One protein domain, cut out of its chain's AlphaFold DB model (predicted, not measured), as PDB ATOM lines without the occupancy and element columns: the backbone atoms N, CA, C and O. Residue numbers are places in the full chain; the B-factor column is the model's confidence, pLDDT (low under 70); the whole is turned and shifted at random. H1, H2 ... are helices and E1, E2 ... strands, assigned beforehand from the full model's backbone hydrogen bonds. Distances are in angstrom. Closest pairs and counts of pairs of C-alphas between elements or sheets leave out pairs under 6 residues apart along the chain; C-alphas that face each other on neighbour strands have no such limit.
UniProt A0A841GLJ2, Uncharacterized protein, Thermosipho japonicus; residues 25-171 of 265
ATOM      1  N   LYS A  25     112.359  95.490 135.789       63.38
ATOM      2  CA  LYS A  25     111.903  94.829 137.029       63.38
ATOM      3  C   LYS A  25     110.384  94.620 137.049       63.38
ATOM      4  O   LYS A  25     109.850  94.020 137.984       63.38
ATOM      5  N   THR A  26     109.709  95.106 136.018       76.81
ATOM      6  CA  THR A  26     108.264  95.185 135.894       76.81
ATOM      7  C   THR A  26     107.800  94.469 134.625       76.81
ATOM      8  O   THR A  26     108.465  94.493 133.586       76.81
ATOM      9  N   SER A  27     106.667  93.788 134.750       85.81
ATOM     10  CA  SER A  27     105.794  93.386 133.646       85.81
ATOM     11  C   SER A  27     104.658  94.410 133.537       85.81
ATOM     12  O   SER A  27     104.514  95.267 134.410       85.81
ATOM     13  N   VAL A  28     103.827  94.340 132.495       92.00
ATOM     14  CA  VAL A  28     102.740  95.311 132.285       92.00
ATOM     15  C   VAL A  28     101.385  94.647 132.062       92.00
ATOM     16  O   VAL A  28     101.284  93.575 131.463       92.00
ATOM     17  N   ILE A  29     100.330  95.313 132.528       93.00
ATOM     18  CA  ILE A  29      98.950  95.098 132.104       93.00
ATOM     19  C   ILE A  29      98.659  96.112 130.997       93.00
ATOM     20  O   ILE A  29      98.564  97.311 131.253       93.00
ATOM     21  N   GLU A  30      98.525  95.623 129.770       94.25
ATOM     22  CA  GLU A  30      98.358  96.447 128.569       94.25
ATOM     23  C   GLU A  30      97.060  96.100 127.830       94.25
ATOM     24  O   GLU A  30      96.743  94.924 127.696       94.25
ATOM     25  N   PHE A  31      96.332  97.072 127.288       93.56
ATOM     26  CA  PHE A  31      95.160  96.844 126.436       93.56
ATOM     27  C   PHE A  31      95.297  97.627 125.128       93.56
ATOM     28  O   PHE A  31      95.404  98.846 125.162       93.56
ATOM     29  N   SER A  32      95.298  96.934 123.984       91.94
ATOM     30  CA  SER A  32      95.426  97.538 122.645       91.94
ATOM     31  C   SER A  32      96.542  98.601 122.535       91.94
ATOM     32  O   SER A  32      96.318  99.677 121.982       91.94
ATOM     33  N   GLY A  33      97.742  98.327 123.071       88.88
ATOM     34  CA  GLY A  33      98.877  99.262 123.067       88.88
ATOM     35  C   GLY A  33      98.929 100.235 124.250       88.88
ATOM     36  O   GLY A  33      99.921 100.940 124.416       88.88
ATOM     37  N   VAL A  34      97.891 100.286 125.092       92.75
ATOM     38  CA  VAL A  34      97.833 101.166 126.267       92.75
ATOM     39  C   VAL A  34      98.287 100.420 127.511       92.75
ATOM     40  O   VAL A  34      97.610  99.501 127.973       92.75
ATOM     41  N   VAL A  35      99.408 100.843 128.096       93.31
ATOM     42  CA  VAL A  35      99.865 100.347 129.400       93.31
ATOM     43  C   VAL A  35      98.998 100.957 130.495       93.31
ATOM     44  O   VAL A  35      99.044 102.155 130.754       93.31
ATOM     45  N   VAL A  36      98.207 100.114 131.151       93.19
ATOM     46  CA  VAL A  36      97.287 100.526 132.216       93.19
ATOM     47  C   VAL A  36      97.933 100.396 133.593       93.19
ATOM     48  O   VAL A  36      97.642 101.180 134.497       93.19
ATOM     49  N   ARG A  37      98.815  99.405 133.777       93.38
ATOM     50  CA  ARG A  37      99.505  99.191 135.053       93.38
ATOM     51  C   ARG A  37     100.842  98.493 134.865       93.38
ATOM     52  O   ARG A  37     100.928  97.514 134.131       93.38
ATOM     53  N   GLU A  38     101.855  98.943 135.591       92.62
ATOM     54  CA  GLU A  38     103.089  98.184 135.789       92.62
ATOM     55  C   GLU A  38     102.934  97.251 136.993       92.62
ATOM     56  O   GLU A  38     102.422  97.651 138.037       92.62
ATOM     57  N   ILE A  39     103.371  96.003 136.852       92.31
ATOM     58  CA  ILE A  39     103.250  94.959 137.873       92.31
ATOM     59  C   ILE A  39     104.607  94.287 138.121       92.31
ATOM     60  O   ILE A  39     105.451  94.250 137.224       92.31
ATOM     61  N   PRO A  40     104.851  93.711 139.310       90.94
ATOM     62  CA  PRO A  40     106.077  92.961 139.574       90.94
ATOM     63  C   PRO A  40     106.296  91.828 138.563       90.94
ATOM     64  O   PRO A  40     105.345  91.144 138.180       90.94
ATOM     65  N   LYS A  41     107.545  91.566 138.158       88.00
ATOM     66  CA  LYS A  41     107.860  90.516 137.166       88.00
ATOM     67  C   LYS A  41     107.444  89.101 137.598       88.00
ATOM     68  O   LYS A  41     107.150  88.260 136.757       88.00
ATOM     69  N   ASN A  42     107.402  88.840 138.904       90.62
ATOM     70  CA  ASN A  42     106.948  87.574 139.489       90.62
ATOM     71  C   ASN A  42     105.417  87.480 139.647       90.62
ATOM     72  O   ASN A  42     104.930  86.540 140.279       90.62
ATOM     73  N   SER A  43     104.662  88.447 139.120       93.56
ATOM     74  CA  SER A  43     103.200  88.416 139.133       93.56
ATOM     75  C   SER A  43     102.659  87.306 138.241       93.56
ATOM     76  O   SER A  43     103.149  87.070 137.139       93.56
ATOM     77  N   ILE A  44     101.578  86.679 138.690       94.62
ATOM     78  CA  ILE A  44     100.804  85.711 137.919       94.62
ATOM     79  C   ILE A  44      99.518  86.410 137.485       94.62
ATOM     80  O   ILE A  44      98.656  86.677 138.323       94.62
ATOM     81  N   ILE A  45      99.393  86.720 136.193       94.69
ATOM     82  CA  ILE A  45      98.157  87.266 135.617       94.69
ATOM     83  C   ILE A  45      97.143  86.125 135.519       94.69
ATOM     84  O   ILE A  45      97.418  85.092 134.914       94.69
ATOM     85  N   VAL A  46      95.987  86.311 136.144       95.44
ATOM     86  CA  VAL A  46      94.918  85.306 136.226       95.44
ATOM     87  C   VAL A  46      93.789  85.629 135.259       95.44
ATOM     88  O   VAL A  46      93.204  84.729 134.668       95.44
ATOM     89  N   GLU A  47      93.488  86.913 135.082       94.88
ATOM     90  CA  GLU A  47      92.397  87.361 134.225       94.88
ATOM     91  C   GLU A  47      92.775  88.673 133.547       94.88
ATOM     92  O   GLU A  47      93.399  89.541 134.162       94.88
ATOM     93  N   LYS A  48      92.375  88.806 132.283       95.62
ATOM     94  CA  LYS A  48      92.477  90.026 131.488       95.62
ATOM     95  C   LYS A  48      91.316  90.049 130.495       95.62
ATOM     96  O   LYS A  48      91.270  89.213 129.593       95.62
ATOM     97  N   ASP A  49      90.386  90.980 130.666       94.44
ATOM     98  CA  ASP A  49      89.203  91.091 129.809       94.44
ATOM     99  C   ASP A  49      89.533  91.868 128.528       94.44
ATOM    100  O   ASP A  49      89.569  93.096 128.508       94.44
ATOM    101  N   LEU A  50      89.786  91.157 127.430       92.88
ATOM    102  CA  LEU A  50      90.087  91.797 126.147       92.88
ATOM    103  C   LEU A  50      88.861  92.447 125.490       92.88
ATOM    104  O   LEU A  50      89.036  93.273 124.596       92.88
ATOM    105  N   ALA A  51      87.634  92.147 125.936       92.56
ATOM    106  CA  ALA A  51      86.425  92.735 125.356       92.56
ATOM    107  C   ALA A  51      86.323  94.248 125.610       92.56
ATOM    108  O   ALA A  51      85.603  94.948 124.899       92.56
ATOM    109  N   VAL A  52      87.051  94.767 126.604       92.75
ATOM    110  CA  VAL A  52      87.103  96.202 126.918       92.75
ATOM    111  C   VAL A  52      88.308  96.920 126.302       92.75
ATOM    112  O   VAL A  52      88.450  98.124 126.500       92.75
ATOM    113  N   ALA A  53      89.177  96.225 125.557       93.38
ATOM    114  CA  ALA A  53      90.469  96.773 125.139       93.38
ATOM    115  C   ALA A  53      90.345  98.028 124.256       93.38
ATOM    116  O   ALA A  53      90.972  99.046 124.544       93.38
ATOM    117  N   GLU A  54      89.458  98.003 123.256       94.56
ATOM    118  CA  GLU A  54      89.200  99.168 122.397       94.56
ATOM    119  C   GLU A  54      88.577 100.337 123.168       94.56
ATOM    120  O   GLU A  54      88.901 101.499 122.921       94.56
ATOM    121  N   ARG A  55      87.719 100.048 124.157       92.75
ATOM    122  CA  ARG A  55      87.135 101.089 125.013       92.75
ATOM    123  C   ARG A  55      88.198 101.734 125.904       92.75
ATOM    124  O   ARG A  55      88.204 102.953 126.030       92.75
ATOM    125  N   ILE A  56      89.108 100.944 126.475       93.62
ATOM    126  CA  ILE A  56      90.245 101.447 127.263       93.62
ATOM    127  C   ILE A  56      91.146 102.332 126.398       93.62
ATOM    128  O   ILE A  56      91.508 103.424 126.833       93.62
ATOM    129  N   LYS A  57      91.463 101.895 125.173       95.00
ATOM    130  CA  LYS A  57      92.265 102.682 124.233       95.00
ATOM    131  C   LYS A  57      91.622 104.034 123.936       95.00
ATOM    132  O   LYS A  57      92.272 105.061 124.103       95.00
ATOM    133  N   LYS A  58      90.331 104.037 123.599       94.69
ATOM    134  CA  LYS A  58      89.571 105.268 123.361       94.69
ATOM    135  C   LYS A  58      89.603 106.208 124.573       94.69
ATOM    136  O   LYS A  58      89.914 107.383 124.429       94.69
ATOM    137  N   LEU A  59      89.332 105.690 125.775       92.38
ATOM    138  CA  LEU A  59      89.357 106.496 127.003       92.38
ATOM    139  C   LEU A  59      90.744 107.075 127.298       92.38
ATOM    140  O   LEU A  59      90.844 108.185 127.816       92.38
ATOM    141  N   TYR A  60      91.807 106.338 126.978       93.44
ATOM    142  CA  TYR A  60      93.179 106.816 127.119       93.44
ATOM    143  C   TYR A  60      93.483 107.963 126.151       93.44
ATOM    144  O   TYR A  60      93.971 109.005 126.582       93.44
ATOM    145  N   GLU A  61      93.139 107.800 124.870       94.31
ATOM    146  CA  GLU A  61      93.314 108.828 123.832       94.31
ATOM    147  C   GLU A  61      92.520 110.111 124.146       94.31
ATOM    148  O   GLU A  61      92.988 111.214 123.875       94.31
ATOM    149  N   GLU A  62      91.354 109.977 124.781       93.81
ATOM    150  CA  GLU A  62      90.515 111.093 125.240       93.81
ATOM    151  C   GLU A  62      90.987 111.726 126.567       93.81
ATOM    152  O   GLU A  62      90.385 112.696 127.028       93.81
ATOM    153  N   GLY A  63      92.027 111.184 127.215       90.25
ATOM    154  CA  GLY A  63      92.507 111.659 128.520       90.25
ATOM    155  C   GLY A  63      91.546 111.385 129.686       90.25
ATOM    156  O   GLY A  63      91.641 112.027 130.730       90.25
ATOM    157  N   ASN A  64      90.620 110.438 129.518       88.81
ATOM    158  CA  ASN A  64      89.537 110.120 130.455       88.81
ATOM    159  C   ASN A  64      89.627 108.697 131.033       88.81
ATOM    160  O   ASN A  64      88.656 108.194 131.605       88.81
ATOM    161  N   LEU A  65      90.771 108.022 130.895       91.06
ATOM    162  CA  LEU A  65      90.984 106.704 131.484       91.06
ATOM    163  C   LEU A  65      91.285 106.825 132.983       91.06
ATOM    164  O   LEU A  65      92.365 107.257 133.377       91.06
ATOM    165  N   PHE A  66      90.355 106.353 133.813       91.00
ATOM    166  CA  PHE A  66      90.566 106.194 135.251       91.00
ATOM    167  C   PHE A  66      90.453 104.721 135.626       91.00
ATOM    168  O   PHE A  66      89.456 104.060 135.321       91.00
ATOM    169  N   VAL A  67      91.478 104.214 136.306       92.94
ATOM    170  CA  VAL A  67      91.554 102.830 136.774       92.94
ATOM    171  C   VAL A  67      91.821 102.787 138.266       92.94
ATOM    172  O   VAL A  67      92.565 103.602 138.806       92.94
ATOM    173  N   PHE A  68      91.199 101.818 138.919       95.44
ATOM    174  CA  PHE A  68      91.201 101.658 140.362       95.44
ATOM    175  C   PHE A  68      91.677 100.256 140.684       95.44
ATOM    176  O   PHE A  68      91.158  99.265 140.162       95.44
ATOM    177  N   GLU A  69      92.686 100.189 141.539       96.00
ATOM    178  CA  GLU A  69      93.260  98.942 142.007       96.00
ATOM    179  C   GLU A  69      92.832  98.700 143.448       96.00
ATOM    180  O   GLU A  69      92.872  99.598 144.287       96.00
ATOM    181  N   GLY A  70      92.454  97.466 143.746       97.06
ATOM    182  CA  GLY A  70      92.336  96.994 145.112       97.06
ATOM    183  C   GLY A  70      93.227  95.785 145.302       97.06
ATOM    184  O   GLY A  70      93.244  94.897 144.448       97.06
ATOM    185  N   SER A  71      93.937  95.740 146.429       97.44
ATOM    186  CA  SER A  71      94.776  94.601 146.784       97.44
ATOM    187  C   SER A  71      94.479  94.038 148.173       97.44
ATOM    188  O   SER A  71      93.999  94.726 149.089       97.44
ATOM    189  N   VAL A  72      94.724  92.741 148.344       97.81
ATOM    190  CA  VAL A  72      94.660  92.077 149.647       97.81
ATOM    191  C   VAL A  72      95.626  90.903 149.711       97.81
ATOM    192  O   VAL A  72      95.727  90.117 148.774       97.81
ATOM    193  N   THR A  73      96.296  90.738 150.846       97.44
ATOM    194  CA  THR A  73      97.191  89.602 151.078       97.44
ATOM    195  C   THR A  73      96.477  88.530 151.879       97.44
ATOM    196  O   THR A  73      96.104  88.761 153.030       97.44
ATOM    197  N   LEU A  74      96.306  87.346 151.290       96.00
ATOM    198  CA  LEU A  74      95.668  86.201 151.939       96.00
ATOM    199  C   LEU A  74      96.384  84.881 151.600       96.00
ATOM    200  O   LEU A  74      97.151  84.807 150.632       96.00
ATOM    201  N   PRO A  75      96.166  83.825 152.404       96.06
ATOM    202  CA  PRO A  75      96.598  82.480 152.057       96.06
ATOM    203  C   PRO A  75      95.974  82.006 150.739       96.06
ATOM    204  O   PRO A  75      94.811  82.294 150.466       96.06
ATOM    205  N   GLN A  76      96.691  81.177 149.976       93.44
ATOM    206  CA  GLN A  76      96.192  80.633 148.705       93.44
ATOM    207  C   GLN A  76      94.878  79.853 148.852       93.44
ATOM    208  O   GLN A  76      94.040  79.872 147.960       93.44
ATOM    209  N   ARG A  77      94.664  79.190 149.994       95.44
ATOM    210  CA  ARG A  77      93.410  78.475 150.288       95.44
ATOM    211  C   ARG A  77      92.170  79.384 150.335       95.44
ATOM    212  O   ARG A  77      91.066  78.889 150.169       95.44
ATOM    213  N   ASP A  78      92.357  80.688 150.544       96.75
ATOM    214  CA  ASP A  78      91.294  81.695 150.652       96.75
ATOM    215  C   ASP A  78      91.188  82.556 149.372       96.75
ATOM    216  O   ASP A  78      90.655  83.666 149.397       96.75
ATOM    217  N   GLU A  79      91.687  82.055 148.234       95.19
ATOM    218  CA  GLU A  79      91.814  82.788 146.964       95.19
ATOM    219  C   GLU A  79      90.504  83.438 146.486       95.19
ATOM    220  O   GLU A  79      90.491  84.619 146.141       95.19
ATOM    221  N   ASN A  80      89.373  82.727 146.539       96.50
ATOM    222  CA  ASN A  80      88.078  83.290 146.135       96.50
ATOM    223  C   ASN A  80      87.670  84.496 146.995       96.50
ATOM    224  O   ASN A  80      87.178  85.502 146.479       96.50
ATOM    225  N   LYS A  81      87.910  84.413 148.308       97.25
ATOM    226  CA  LYS A  81      87.658  85.514 149.244       97.25
ATOM    227  C   LYS A  81      88.608  86.678 148.972       97.25
ATOM    228  O   LYS A  81      88.180  87.830 149.027       97.25
ATOM    229  N   ALA A  82      89.864  86.386 148.641       97.19
ATOM    230  CA  ALA A  82      90.856  87.395 148.294       97.19
ATOM    231  C   ALA A  82      90.443  88.199 147.057       97.19
ATOM    232  O   ALA A  82      90.429  89.428 147.111       97.19
ATOM    233  N   TRP A  83      89.999  87.530 145.989       97.56
ATOM    234  CA  TRP A  83      89.509  88.214 144.790       97.56
ATOM    235  C   TRP A  83      88.304  89.109 145.067       97.56
ATOM    236  O   TRP A  83      88.257  90.237 144.579       97.56
ATOM    237  N   GLN A  84      87.345  88.644 145.871       96.31
ATOM    238  CA  GLN A  84      86.183  89.455 146.244       96.31
ATOM    239  C   GLN A  84      86.583  90.681 147.074       96.31
ATOM    240  O   GLN A  84      86.108  91.782 146.807       96.31
ATOM    241  N   GLN A  85      87.479  90.519 148.050       97.38
ATOM    242  CA  GLN A  85      87.950  91.634 148.876       97.38
ATOM    243  C   GLN A  85      88.769  92.651 148.072       97.38
ATOM    244  O   GLN A  85      88.546  93.851 148.222       97.38
ATOM    245  N   ALA A  86      89.661  92.192 147.192       97.50
ATOM    246  CA  ALA A  86      90.410  93.053 146.282       97.50
ATOM    247  C   ALA A  86      89.470  93.826 145.339       97.50
ATOM    248  O   ALA A  86      89.578  95.045 145.228       97.50
ATOM    249  N   ALA A  87      88.477  93.156 144.743       96.06
ATOM    250  CA  ALA A  87      87.476  93.813 143.900       96.06
ATOM    251  C   ALA A  87      86.648  94.851 144.673       96.06
ATOM    252  O   ALA A  87      86.386  95.936 144.161       96.06
ATOM    253  N   ASN A  88      86.251  94.543 145.910       94.94
ATOM    254  CA  ASN A  88      85.500  95.477 146.747       94.94
ATOM    255  C   ASN A  88      86.331  96.711 147.112       94.94
ATOM    256  O   ASN A  88      85.794  97.812 147.078       94.94
ATOM    257  N   LYS A  89      87.632  96.555 147.387       96.44
ATOM    258  CA  LYS A  89      88.540  97.691 147.603       96.44
ATOM    259  C   LYS A  89      88.687  98.559 146.351       96.44
ATOM    260  O   LYS A  89      88.505  99.765 146.438       96.44
ATOM    261  N   ALA A  90      88.902  97.955 145.178       96.06
ATOM    262  CA  ALA A  90      88.957  98.695 143.909       96.06
ATOM    263  C   ALA A  90      87.668  99.507 143.671       96.06
ATOM    264  O   ALA A  90      87.689 100.661 143.252       96.06
ATOM    265  N   ARG A  91      86.524  98.896 143.989       94.62
ATOM    266  CA  ARG A  91      85.200  99.516 143.909       94.62
ATOM    267  C   ARG A  91      84.975 100.627 144.930       94.62
ATOM    268  O   ARG A  91      84.273 101.577 144.608       94.62
ATOM    269  N   GLN A  92      85.550 100.529 146.127       93.94
ATOM    270  CA  GLN A  92      85.512 101.596 147.130       93.94
ATOM    271  C   GLN A  92      86.291 102.828 146.659       93.94
ATOM    272  O   GLN A  92      85.776 103.938 146.768       93.94
ATOM    273  N   GLU A  93      87.466 102.638 146.057       93.94
ATOM    274  CA  GLU A  93      88.237 103.736 145.456       93.94
ATOM    275  C   GLU A  93      87.477 104.388 144.291       93.94
ATOM    276  O   GLU A  93      87.341 105.612 144.233       93.94
ATOM    277  N   LEU A  94      86.880 103.574 143.410       93.31
ATOM    278  CA  LEU A  94      85.979 104.064 142.362       93.31
ATOM    279  C   LEU A  94      84.804 104.858 142.956       93.31
ATOM    280  O   LEU A  94      84.446 105.912 142.433       93.31
ATOM    281  N   ALA A  95      84.202 104.371 144.044       92.19
ATOM    282  CA  ALA A  95      83.092 105.037 144.711       92.19
ATOM    283  C   ALA A  95      83.498 106.417 145.245       92.19
ATOM    284  O   ALA A  95      82.801 107.403 145.002       92.19
ATOM    285  N   ALA A  96      84.646 106.501 145.921       91.62
ATOM    286  CA  ALA A  96      85.179 107.751 146.453       91.62
ATOM    287  C   ALA A  96      85.496 108.757 145.335       91.62
ATOM    288  O   ALA A  96      85.125 109.934 145.427       91.62
ATOM    289  N   PHE A  97      86.110 108.287 144.243       91.38
ATOM    290  CA  PHE A  97      86.356 109.102 143.056       91.38
ATOM    291  C   PHE A  97      85.054 109.638 142.458       91.38
ATOM    292  O   PHE A  97      84.940 110.840 142.235       91.38
ATOM    293  N   LEU A  98      84.054 108.779 142.239       90.38
ATOM    294  CA  LEU A  98      82.769 109.183 141.665       90.38
ATOM    295  C   LEU A  98      82.004 110.139 142.570       90.38
ATOM    296  O   LEU A  98      81.477 111.133 142.079       90.38
ATOM    297  N   GLY A  99      81.964 109.871 143.875       90.25
ATOM    298  CA  GLY A  99      81.339 110.763 144.849       90.25
ATOM    299  C   GLY A  99      81.967 112.153 144.799       90.25
ATOM    300  O   GLY A  99      81.256 113.153 144.685       90.25
ATOM    301  N   THR A 100      83.299 112.215 144.767       89.69
ATOM    302  CA  THR A 100      84.042 113.473 144.618       89.69
ATOM    303  C   THR A 100      83.759 114.132 143.272       89.69
ATOM    304  O   THR A 100      83.440 115.320 143.233       89.69
ATOM    305  N   LYS A 101      83.818 113.385 142.165       88.00
ATOM    306  CA  LYS A 101      83.583 113.894 140.807       88.00
ATOM    307  C   LYS A 101      82.176 114.477 140.665       88.00
ATOM    308  O   LYS A 101      82.041 115.594 140.190       88.00
ATOM    309  N   ILE A 102      81.148 113.767 141.130       87.81
ATOM    310  CA  ILE A 102      79.744 114.206 141.089       87.81
ATOM    311  C   ILE A 102      79.503 115.421 141.991       87.81
ATOM    312  O   ILE A 102      78.697 116.284 141.658       87.81
ATOM    313  N   THR A 103      80.168 115.492 143.143       86.31
ATOM    314  CA  THR A 103      79.967 116.594 144.096       86.31
ATOM    315  C   THR A 103      80.711 117.860 143.670       86.31
ATOM    316  O   THR A 103      80.193 118.959 143.835       86.31
ATOM    317  N   SER A 104      81.917 117.717 143.115       87.06
ATOM    318  CA  SER A 104      82.772 118.843 142.708       87.06
ATOM    319  C   SER A 104      82.447 119.397 141.320       87.06
ATOM    320  O   SER A 104      82.635 120.589 141.081       87.06
ATOM    321  N   ASP A 105      81.942 118.568 140.405       87.75
ATOM    322  CA  ASP A 105      81.517 119.001 139.078       87.75
ATOM    323  C   ASP A 105      80.049 119.435 139.121       87.75
ATOM    324  O   ASP A 105      79.131 118.612 139.114       87.75
ATOM    325  N   SER A 106      79.816 120.749 139.139       84.94
ATOM    326  CA  SER A 106      78.466 121.318 139.185       84.94
ATOM    327  C   SER A 106      77.599 120.904 137.995       84.94
ATOM    328  O   SER A 106      76.384 120.789 138.136       84.94
ATOM    329  N   SER A 107      78.198 120.678 136.820       85.25
ATOM    330  CA  SER A 107      77.454 120.266 135.625       85.25
ATOM    331  C   SER A 107      76.958 118.829 135.757       85.25
ATOM    332  O   SER A 107      75.811 118.523 135.420       85.25
ATOM    333  N   LEU A 108      77.798 117.960 136.319       83.12
ATOM    334  CA  LEU A 108      77.465 116.574 136.589       83.12
ATOM    335  C   LEU A 108      76.459 116.458 137.737       83.12
ATOM    336  O   LEU A 108      75.496 115.698 137.628       83.12
ATOM    337  N   ASN A 109      76.647 117.245 138.796       85.44
ATOM    338  CA  ASN A 109      75.708 117.339 139.905       85.44
ATOM    339  C   ASN A 109      74.317 117.751 139.414       85.44
ATOM    340  O   ASN A 109      73.343 117.053 139.669       85.44
ATOM    341  N   GLU A 110      74.237 118.821 138.618       83.19
ATOM    342  CA  GLU A 110      72.988 119.291 138.018       83.19
ATOM    343  C   GLU A 110      72.365 118.225 137.101       83.19
ATOM    344  O   GLU A 110      71.157 117.995 137.145       83.19
ATOM    345  N   LYS A 111      73.174 117.509 136.311       82.06
ATOM    346  CA  LYS A 111      72.693 116.439 135.419       82.06
ATOM    347  C   LYS A 111      72.079 115.256 136.179       82.06
ATOM    348  O   LYS A 111      71.159 114.612 135.667       82.06
ATOM    349  N   ILE A 112      72.593 114.944 137.367       81.38
ATOM    350  CA  ILE A 112      72.116 113.827 138.193       81.38
ATOM    351  C   ILE A 112      70.961 114.280 139.098       81.38
ATOM    352  O   ILE A 112      69.908 113.646 139.127       81.38
ATOM    353  N   PHE A 113      71.131 115.398 139.800       84.12
ATOM    354  CA  PHE A 113      70.266 115.817 140.903       84.12
ATOM    355  C   PHE A 113      69.376 117.019 140.591       84.12
ATOM    356  O   PHE A 113      68.346 117.178 141.245       84.12
ATOM    357  N   GLY A 114      69.702 117.825 139.578       84.94
ATOM    358  CA  GLY A 114      69.105 119.143 139.336       84.94
ATOM    359  C   GLY A 114      67.578 119.162 139.307       84.94
ATOM    360  O   GLY A 114      66.949 120.025 139.925       84.94
ATOM    361  N   VAL A 115      66.962 118.147 138.684       87.06
ATOM    362  CA  VAL A 115      65.499 117.998 138.672       87.06
ATOM    363  C   VAL A 115      64.958 117.833 140.088       87.06
ATOM    364  O   VAL A 115      64.098 118.604 140.493       87.06
ATOM    365  N   ARG A 116      65.459 116.860 140.857       87.12
ATOM    366  CA  ARG A 116      64.989 116.574 142.223       87.12
ATOM    367  C   ARG A 116      65.307 117.718 143.192       87.12
ATOM    368  O   ARG A 116      64.443 118.079 143.997       87.12
ATOM    369  N   SER A 117      66.479 118.335 143.064       87.44
ATOM    370  CA  SER A 117      66.891 119.496 143.859       87.44
ATOM    371  C   SER A 117      65.977 120.705 143.643       87.44
ATOM    372  O   SER A 117      65.676 121.405 144.606       87.44
ATOM    373  N   ALA A 118      65.435 120.910 142.435       88.06
ATOM    374  CA  ALA A 118      64.457 121.975 142.172       88.06
ATOM    375  C   ALA A 118      63.143 121.811 142.962       88.06
ATOM    376  O   ALA A 118      62.440 122.788 143.212       88.06
ATOM    377  N   PHE A 119      62.815 120.587 143.382       89.69
ATOM    378  CA  PHE A 119      61.696 120.301 144.284       89.69
ATOM    379  C   PHE A 119      62.121 120.269 145.760       89.69
ATOM    380  O   PHE A 119      61.305 119.950 146.625       89.69
ATOM    381  N   GLY A 120      63.382 120.571 146.073       83.38
ATOM    382  CA  GLY A 120      63.941 120.544 147.425       83.38
ATOM    383  C   GLY A 120      64.150 119.137 147.989       83.38
ATOM    384  O   GLY A 120      64.112 118.970 149.210       83.38
ATOM    385  N   TYR A 121      64.256 118.107 147.143       84.06
ATOM    386  CA  TYR A 121      64.702 116.795 147.609       84.06
ATOM    387  C   TYR A 121      66.215 116.825 147.814       84.06
ATOM    388  O   TYR A 121      66.959 117.142 146.888       84.06
ATOM    389  N   GLU A 122      66.654 116.452 149.011       75.81
ATOM    390  CA  GLU A 122      68.044 116.087 149.253       75.81
ATOM    391  C   GLU A 122      68.254 114.674 148.708       75.81
ATOM    392  O   GLU A 122      67.474 113.763 148.998       75.81
ATOM    393  N   GLN A 123      69.264 114.496 147.859       73.00
ATOM    394  CA  GLN A 123      69.649 113.179 147.367       73.00
ATOM    395  C   GLN A 123      71.018 112.811 147.905       73.00
ATOM    396  O   GLN A 123      71.962 113.595 147.824       73.00
ATOM    397  N   ASP A 124      71.114 111.587 148.410       76.75
ATOM    398  CA  ASP A 124      72.381 111.018 148.827       76.75
ATOM    399  C   ASP A 124      73.176 110.578 147.591       76.75
ATOM    400  O   ASP A 124      72.799 109.640 146.876       76.75
ATOM    401  N   VAL A 125      74.298 111.260 147.349       82.56
ATOM    402  CA  VAL A 125      75.254 110.934 146.282       82.56
ATOM    403  C   VAL A 125      75.679 109.466 146.351       82.56
ATOM    404  O   VAL A 125      75.856 108.832 145.306       82.56
ATOM    405  N   ASN A 126      75.739 108.882 147.552       82.31
ATOM    406  CA  ASN A 126      76.124 107.489 147.745       82.31
ATOM    407  C   ASN A 126      75.167 106.507 147.059       82.31
ATOM    408  O   ASN A 126      75.619 105.483 146.553       82.31
ATOM    409  N   VAL A 127      73.866 106.809 146.966       79.19
ATOM    410  CA  VAL A 127      72.900 105.929 146.278       79.19
ATOM    411  C   VAL A 127      73.221 105.844 144.784       79.19
ATOM    412  O   VAL A 127      73.201 104.764 144.191       79.19
ATOM    413  N   VAL A 128      73.569 106.977 144.172       79.38
ATOM    414  CA  VAL A 128      73.928 107.044 142.748       79.38
ATOM    415  C   VAL A 128      75.263 106.358 142.492       79.38
ATOM    416  O   VAL A 128      75.379 105.546 141.571       79.38
ATOM    417  N   VAL A 129      76.248 106.645 143.341       86.56
ATOM    418  CA  VAL A 129      77.578 106.040 143.280       86.56
ATOM    419  C   VAL A 129      77.495 104.522 143.430       86.56
ATOM    420  O   VAL A 129      78.081 103.804 142.624       86.56
ATOM    421  N   ASN A 130      76.715 104.012 144.384       83.12
ATOM    422  CA  ASN A 130      76.564 102.572 144.602       83.12
ATOM    423  C   ASN A 130      75.985 101.862 143.374       83.12
ATOM    424  O   ASN A 130      76.502 100.819 142.972       83.12
ATOM    425  N   ASN A 131      74.974 102.444 142.721       78.00
ATOM    426  CA  ASN A 131      74.418 101.887 141.484       78.00
ATOM    427  C   ASN A 131      75.471 101.800 140.368       78.00
ATOM    428  O   ASN A 131      75.524 100.805 139.642       78.00
ATOM    429  N   PHE A 132      76.333 102.812 140.254       81.12
ATOM    430  CA  PHE A 132      77.433 102.802 139.295       81.12
ATOM    431  C   PHE A 132      78.464 101.720 139.637       81.12
ATOM    432  O   PHE A 132      78.835 100.902 138.793       81.12
ATOM    433  N   VAL A 133      78.896 101.676 140.894       85.25
ATOM    434  CA  VAL A 133      79.938 100.771 141.386       85.25
ATOM    435  C   VAL A 133      79.523  99.304 141.256       85.25
ATOM    436  O   VAL A 133      80.345  98.475 140.865       85.25
ATOM    437  N   VAL A 134      78.252  98.971 141.497       76.94
ATOM    438  CA  VAL A 134      77.723  97.610 141.285       76.94
ATOM    439  C   VAL A 134      77.806  97.191 139.813       76.94
ATOM    440  O   VAL A 134      78.063  96.025 139.524       76.94
ATOM    441  N   SER A 135      77.654  98.134 138.878       74.00
ATOM    442  CA  SER A 135      77.766  97.872 137.436       74.00
ATOM    443  C   SER A 135      79.205  97.853 136.900       74.00
ATOM    444  O   SER A 135      79.422  97.517 135.735       74.00
ATOM    445  N   SER A 136      80.191  98.198 137.737       83.94
ATOM    446  CA  SER A 136      81.599  98.252 137.340       83.94
ATOM    447  C   SER A 136      82.170  96.866 137.019       83.94
ATOM    448  O   SER A 136      81.912  95.872 137.713       83.94
ATOM    449  N   LYS A 137      82.984  96.806 135.960       86.25
ATOM    450  CA  LYS A 137      83.603  95.571 135.468       86.25
ATOM    451  C   LYS A 137      85.050  95.450 135.934       86.25
ATOM    452  O   LYS A 137      85.814  96.410 135.872       86.25
ATOM    453  N   VAL A 138      85.418  94.246 136.367       93.50
ATOM    454  CA  VAL A 138      86.819  93.874 136.587       93.50
ATOM    455  C   VAL A 138      87.462  93.634 135.228       93.50
ATOM    456  O   VAL A 138      86.913  92.886 134.429       93.50
ATOM    457  N   ILE A 139      88.602  94.271 134.977       95.31
ATOM    458  CA  ILE A 139      89.303  94.191 133.687       95.31
ATOM    459  C   ILE A 139      90.597  93.393 133.762       95.31
ATOM    460  O   ILE A 139      91.050  92.863 132.750       95.31
ATOM    461  N   ALA A 140      91.189  93.280 134.950       97.38
ATOM    462  CA  ALA A 140      92.368  92.459 135.168       97.38
ATOM    463  C   ALA A 140      92.424  91.923 136.602       97.38
ATOM    464  O   ALA A 140      91.983  92.584 137.548       97.38
ATOM    465  N   LYS A 141      93.018  90.736 136.753       97.81
ATOM    466  CA  LYS A 141      93.369  90.125 138.038       97.81
ATOM    467  C   LYS A 141      94.780  89.573 137.962       97.81
ATOM    468  O   LYS A 141      95.110  88.846 137.023       97.81
ATOM    469  N   TRP A 142      95.597  89.857 138.963       97.75
ATOM    470  CA  TRP A 142      96.902  89.220 139.115       97.75
ATOM    471  C   TRP A 142      97.205  88.968 140.582       97.75
ATOM    472  O   TRP A 142      96.604  89.571 141.473       97.75
ATOM    473  N   LYS A 143      98.119  88.038 140.838       97.00
ATOM    474  CA  LYS A 143      98.599  87.761 142.188       97.00
ATOM    475  C   LYS A 143     100.114  87.753 142.255       97.00
ATOM    476  O   LYS A 143     100.773  87.254 141.342       97.00
ATOM    477  N   VAL A 144     100.657  88.273 143.346       96.31
ATOM    478  CA  VAL A 144     102.094  88.366 143.600       96.31
ATOM    479  C   VAL A 144     102.447  87.410 144.741       96.31
ATOM    480  O   VAL A 144     101.867  87.515 145.824       96.31
ATOM    481  N   PRO A 145     103.360  86.444 144.539       94.62
ATOM    482  CA  PRO A 145     103.844  85.600 145.626       94.62
ATOM    483  C   PRO A 145     104.566  86.448 146.683       94.62
ATOM    484  O   PRO A 145     105.505  87.168 146.348       94.62
ATOM    485  N   VAL A 146     104.165  86.333 147.955       92.38
ATOM    486  CA  VAL A 146     104.787  87.082 149.070       92.38
ATOM    487  C   VAL A 146     105.659  86.166 149.926       92.38
ATOM    488  O   VAL A 146     106.833  86.433 150.163       92.38
ATOM    489  N   LYS A 147     105.080  85.061 150.400       89.88
ATOM    490  CA  LYS A 147     105.751  84.023 151.197       89.88
ATOM    491  C   LYS A 147     105.046  82.688 150.982       89.88
ATOM    492  O   LYS A 147     103.957  82.654 150.411       89.88
ATOM    493  N   LYS A 148     105.638  81.581 151.438       90.31
ATOM    494  CA  LYS A 148     105.097  80.228 151.216       90.31
ATOM    495  C   LYS A 148     103.607  80.149 151.589       90.31
ATOM    496  O   LYS A 148     103.247  80.321 152.751       90.31
ATOM    497  N   GLY A 149     102.762  79.898 150.589       88.69
ATOM    498  CA  GLY A 149     101.311  79.762 150.743       88.69
ATOM    499  C   GLY A 149     100.515  81.070 150.846       88.69
ATOM    500  O   GLY A 149      99.311  80.989 151.069       88.69
ATOM    501  N   PHE A 150     101.135  82.244 150.675       95.69
ATOM    502  CA  PHE A 150     100.479  83.558 150.700       95.69
ATOM    503  C   PHE A 150     100.747  84.341 149.418       95.69
ATOM    504  O   PHE A 150     101.885  84.418 148.944       95.69
ATOM    505  N   PHE A 151      99.699  84.992 148.924       97.38
ATOM    506  CA  PHE A 151      99.759  85.863 147.759       97.38
ATOM    507  C   PHE A 151      99.112  87.209 148.081       97.38
ATOM    508  O   PHE A 151      98.155  87.275 148.857       97.38
ATOM    509  N   GLU A 152      99.634  88.268 147.475       97.62
ATOM    510  CA  GLU A 152      98.925  89.535 147.340       97.62
ATOM    511  C   GLU A 152      98.071  89.465 146.074       97.62
ATOM    512  O   GLU A 152      98.576  89.205 144.986       97.62
ATOM    513  N   TYR A 153      96.764  89.614 146.231       98.12
ATOM    514  CA  TYR A 153      95.762  89.510 145.181       98.12
ATOM    515  C   TYR A 153      95.337  90.902 144.763       98.12
ATOM    516  O   TYR A 153      94.876  91.661 145.611       98.12
ATOM    517  N   HIS A 154      95.432  91.209 143.476       98.25
ATOM    518  CA  HIS A 154      95.126  92.522 142.927       98.25
ATOM    519  C   HIS A 154      94.020  92.434 141.883       98.25
ATOM    520  O   HIS A 154      94.013  91.551 141.021       98.25
ATOM    521  N   VAL A 155      93.092  93.379 141.948       98.00
ATOM    522  CA  VAL A 155      91.990  93.515 140.999       98.00
ATOM    523  C   VAL A 155      91.998  94.927 140.448       98.00
ATOM    524  O   VAL A 155      92.081  95.885 141.216       98.00
ATOM    525  N   LEU A 156      91.855  95.040 139.129       96.88
ATOM    526  CA  LEU A 156      91.704  96.313 138.442       96.88
ATOM    527  C   LEU A 156      90.275  96.478 137.927       96.88
ATOM    528  O   LEU A 156      89.728  95.590 137.267       96.88
ATOM    529  N   VAL A 157      89.696  97.639 138.200       94.88
ATOM    530  CA  VAL A 157      88.402  98.097 137.687       94.88
ATOM    531  C   VAL A 157      88.637  99.427 136.979       94.88
ATOM    532  O   VAL A 157      89.475 100.210 137.421       94.88
ATOM    533  N   PHE A 158      87.914  99.711 135.900       89.81
ATOM    534  CA  PHE A 158      87.962 101.027 135.258       89.81
ATOM    535  C   PHE A 158      86.627 101.756 135.361       89.81
ATOM    536  O   PHE A 158      85.564 101.145 135.498       89.81
ATOM    537  N   TYR A 159      86.708 103.079 135.298       86.88
ATOM    538  CA  TYR A 159      85.565 103.964 135.174       86.88
ATOM    539  C   TYR A 159      85.283 104.246 133.699       86.88
ATOM    540  O   TYR A 159      86.169 104.668 132.959       86.88
ATOM    541  N   ASP A 160      84.031 104.038 133.302       86.38
ATOM    542  CA  ASP A 160      83.525 104.420 131.992       86.38
ATOM    543  C   ASP A 160      82.567 105.625 132.140       86.38
ATOM    544  O   ASP A 160      81.459 105.459 132.664       86.38
ATOM    545  N   PRO A 161      82.957 106.834 131.696       81.31
ATOM    546  CA  PRO A 161      82.114 108.024 131.772       81.31
ATOM    547  C   PRO A 161      80.765 107.905 131.059       81.31
ATOM    548  O   PRO A 161      79.789 108.493 131.529       81.31
ATOM    549  N   ASP A 162      80.658 107.116 129.987       81.75
ATOM    550  CA  ASP A 162      79.410 106.985 129.218       81.75
ATOM    551  C   ASP A 162      78.323 106.302 130.069       81.75
ATOM    552  O   ASP A 162      77.121 106.539 129.899       81.75
ATOM    553  N   LEU A 163      78.723 105.507 131.069       79.31
ATOM    554  CA  LEU A 163      77.784 104.905 132.013       79.31
ATOM    555  C   LEU A 163      77.054 105.959 132.856       79.31
ATOM    556  O   LEU A 163      75.899 105.726 133.217       79.31
ATOM    557  N   ILE A 164      77.649 107.129 133.119       77.12
ATOM    558  CA  ILE A 164      76.970 108.216 133.844       77.12
ATOM    559  C   ILE A 164      75.738 108.693 133.084       77.12
ATOM    560  O   ILE A 164      74.698 108.946 133.692       77.12
ATOM    561  N   GLU A 165      75.826 108.808 131.760       76.00
ATOM    562  CA  GLU A 165      74.683 109.221 130.953       76.00
ATOM    563  C   GLU A 165      73.555 108.194 131.032       76.00
ATOM    564  O   GLU A 165      72.394 108.558 131.234       76.00
ATOM    565  N   SER A 166      73.905 106.907 130.986       76.69
ATOM    566  CA  SER A 166      72.931 105.830 131.163       76.69
ATOM    567  C   SER A 166      72.264 105.868 132.547       76.69
ATOM    568  O   SER A 166      71.052 105.671 132.648       76.69
ATOM    569  N   VAL A 167      73.024 106.176 133.606       75.81
ATOM    570  CA  VAL A 167      72.520 106.277 134.984       75.81
ATOM    571  C   VAL A 167      71.622 107.502 135.145       75.81
ATOM    572  O   VAL A 167      70.511 107.365 135.654       75.81
ATOM    573  N   SER A 168      72.047 108.669 134.657       74.94
ATOM    574  CA  SER A 168      71.253 109.905 134.680       74.94
ATOM    575  C   SER A 168      69.930 109.723 133.931       74.94
ATOM    576  O   SER A 168      68.864 110.024 134.471       74.94
ATOM    577  N   LYS A 169      69.961 109.118 132.736       76.38
ATOM    578  CA  LYS A 169      68.750 108.838 131.954       76.38
ATOM    579  C   LYS A 169      67.817 107.859 132.666       76.38
ATOM    580  O   LYS A 169      66.617 108.113 132.740       76.38
ATOM    581  N   LYS A 170      68.349 106.767 133.229       77.06
ATOM    582  CA  LYS A 170      67.551 105.810 134.018       77.06
ATOM    583  C   LYS A 170      66.908 106.475 135.231       77.06
ATOM    584  O   LYS A 170      65.737 106.223 135.506       77.06
ATOM    585  N   GLN A 171      67.638 107.345 135.930       75.75
ATOM    586  CA  GLN A 171      67.083 108.096 137.050       75.75
ATOM    587  C   GLN A 171      65.943 109.002 136.600       75.75
ATOM    588  O   GLN A 171      64.863 108.909 137.176       75.75
TER     589      GLN A 171
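What this domain is: This is residues 25 to 171 of the 265 residues of an uncharacterized protein of Thermosipho japonicus (UniProt A0A841GLJ2). A twisted four-stranded sheet, E3 E5 E6 E4, has the long helix H2 packed over one face and the small hairpin of E1 and E2 partly face to face with its other face, with H1 beside that hairpin. H2 runs on past the sheet to a looser group of short helices, H3, H4 and H5, at the other end of an elongated outline of 59 by 32 by 22 A. The printed part has 147 residues, with five named helices and six named strands in the order E1 E2 E3 H1 E4 H2 H3 H4 E5 E6 H5. Both sheets are antiparallel, the class is mixed, and the whole is only just compact, close to loose, with a radius of gyration of the C-alphas of 17.4 A.

Where its parts are: Find C-alpha 26 at (108.264, 95.185, 135.894), where E1 begins, residues 26 to 31. E2 is residues 34 to 40, E3 44 to 48 and H1 50 to 61. E4, residues 66 to 75, spans 29.7 A; H2 then runs 40.9 A from C-alpha 76 at (96.192, 80.633, 148.705) to residue 104, with a kink of 35 degrees near residue 83. H3 is residues 106 to 118 and H4 125 to 135. E5, residues 138 to 147, spans 25.9 A, and E6, residues 150 to 159, spans 29.7 A. H5, residues 162 to 171, ends at C-alpha 171, (67.083, 108.096, 137.050).

How they stand to each other: Start with the larger sheet, whose edge strands are E3 and E4. Within hydrogen-bond range are N 44 and O 143 at 2.8 A between the neighbours E3 and E5, N 144 and O 152 at 2.8 A across the hairpin E5 and E6, and N 153 and O 72 at 2.8 A between the neighbours E6 and E4. With H2 on one face and H1 on the other it makes three layers; the closest C-alphas are Gly 70 and Ala 90, 4.0 A, for E4 and H2, and Val 52 and Ile 139, 7.4 A, for E5 and H1. The hairpin E1 and E2, with N 29 and O 37 at 2.8 A, forms a sandwich with this sheet, two sheets face to face, their best planes 17 degrees apart. H2 touches H4 at a steep tilt of 43 degrees, opposite ways, closest at C-alphas 95 and 129, 5.8 A. H4 touches H5 at C-alphas 132 and 167, 7.4 A. Every O i to N i+4 pair is within hydrogen-bond range in H5, against 6 of 8 in H1, 23 of 25 in H2, 7 of 9 in H3 and 6 of 7 in H4.

The domain as a whole: The C-alphas farthest apart, Phe 119 and Lys 148, are 59.5 A apart. The printed part has no cut, and no link is long. Mean pLDDT of the printed part is 89.7, with residue 25 under 70.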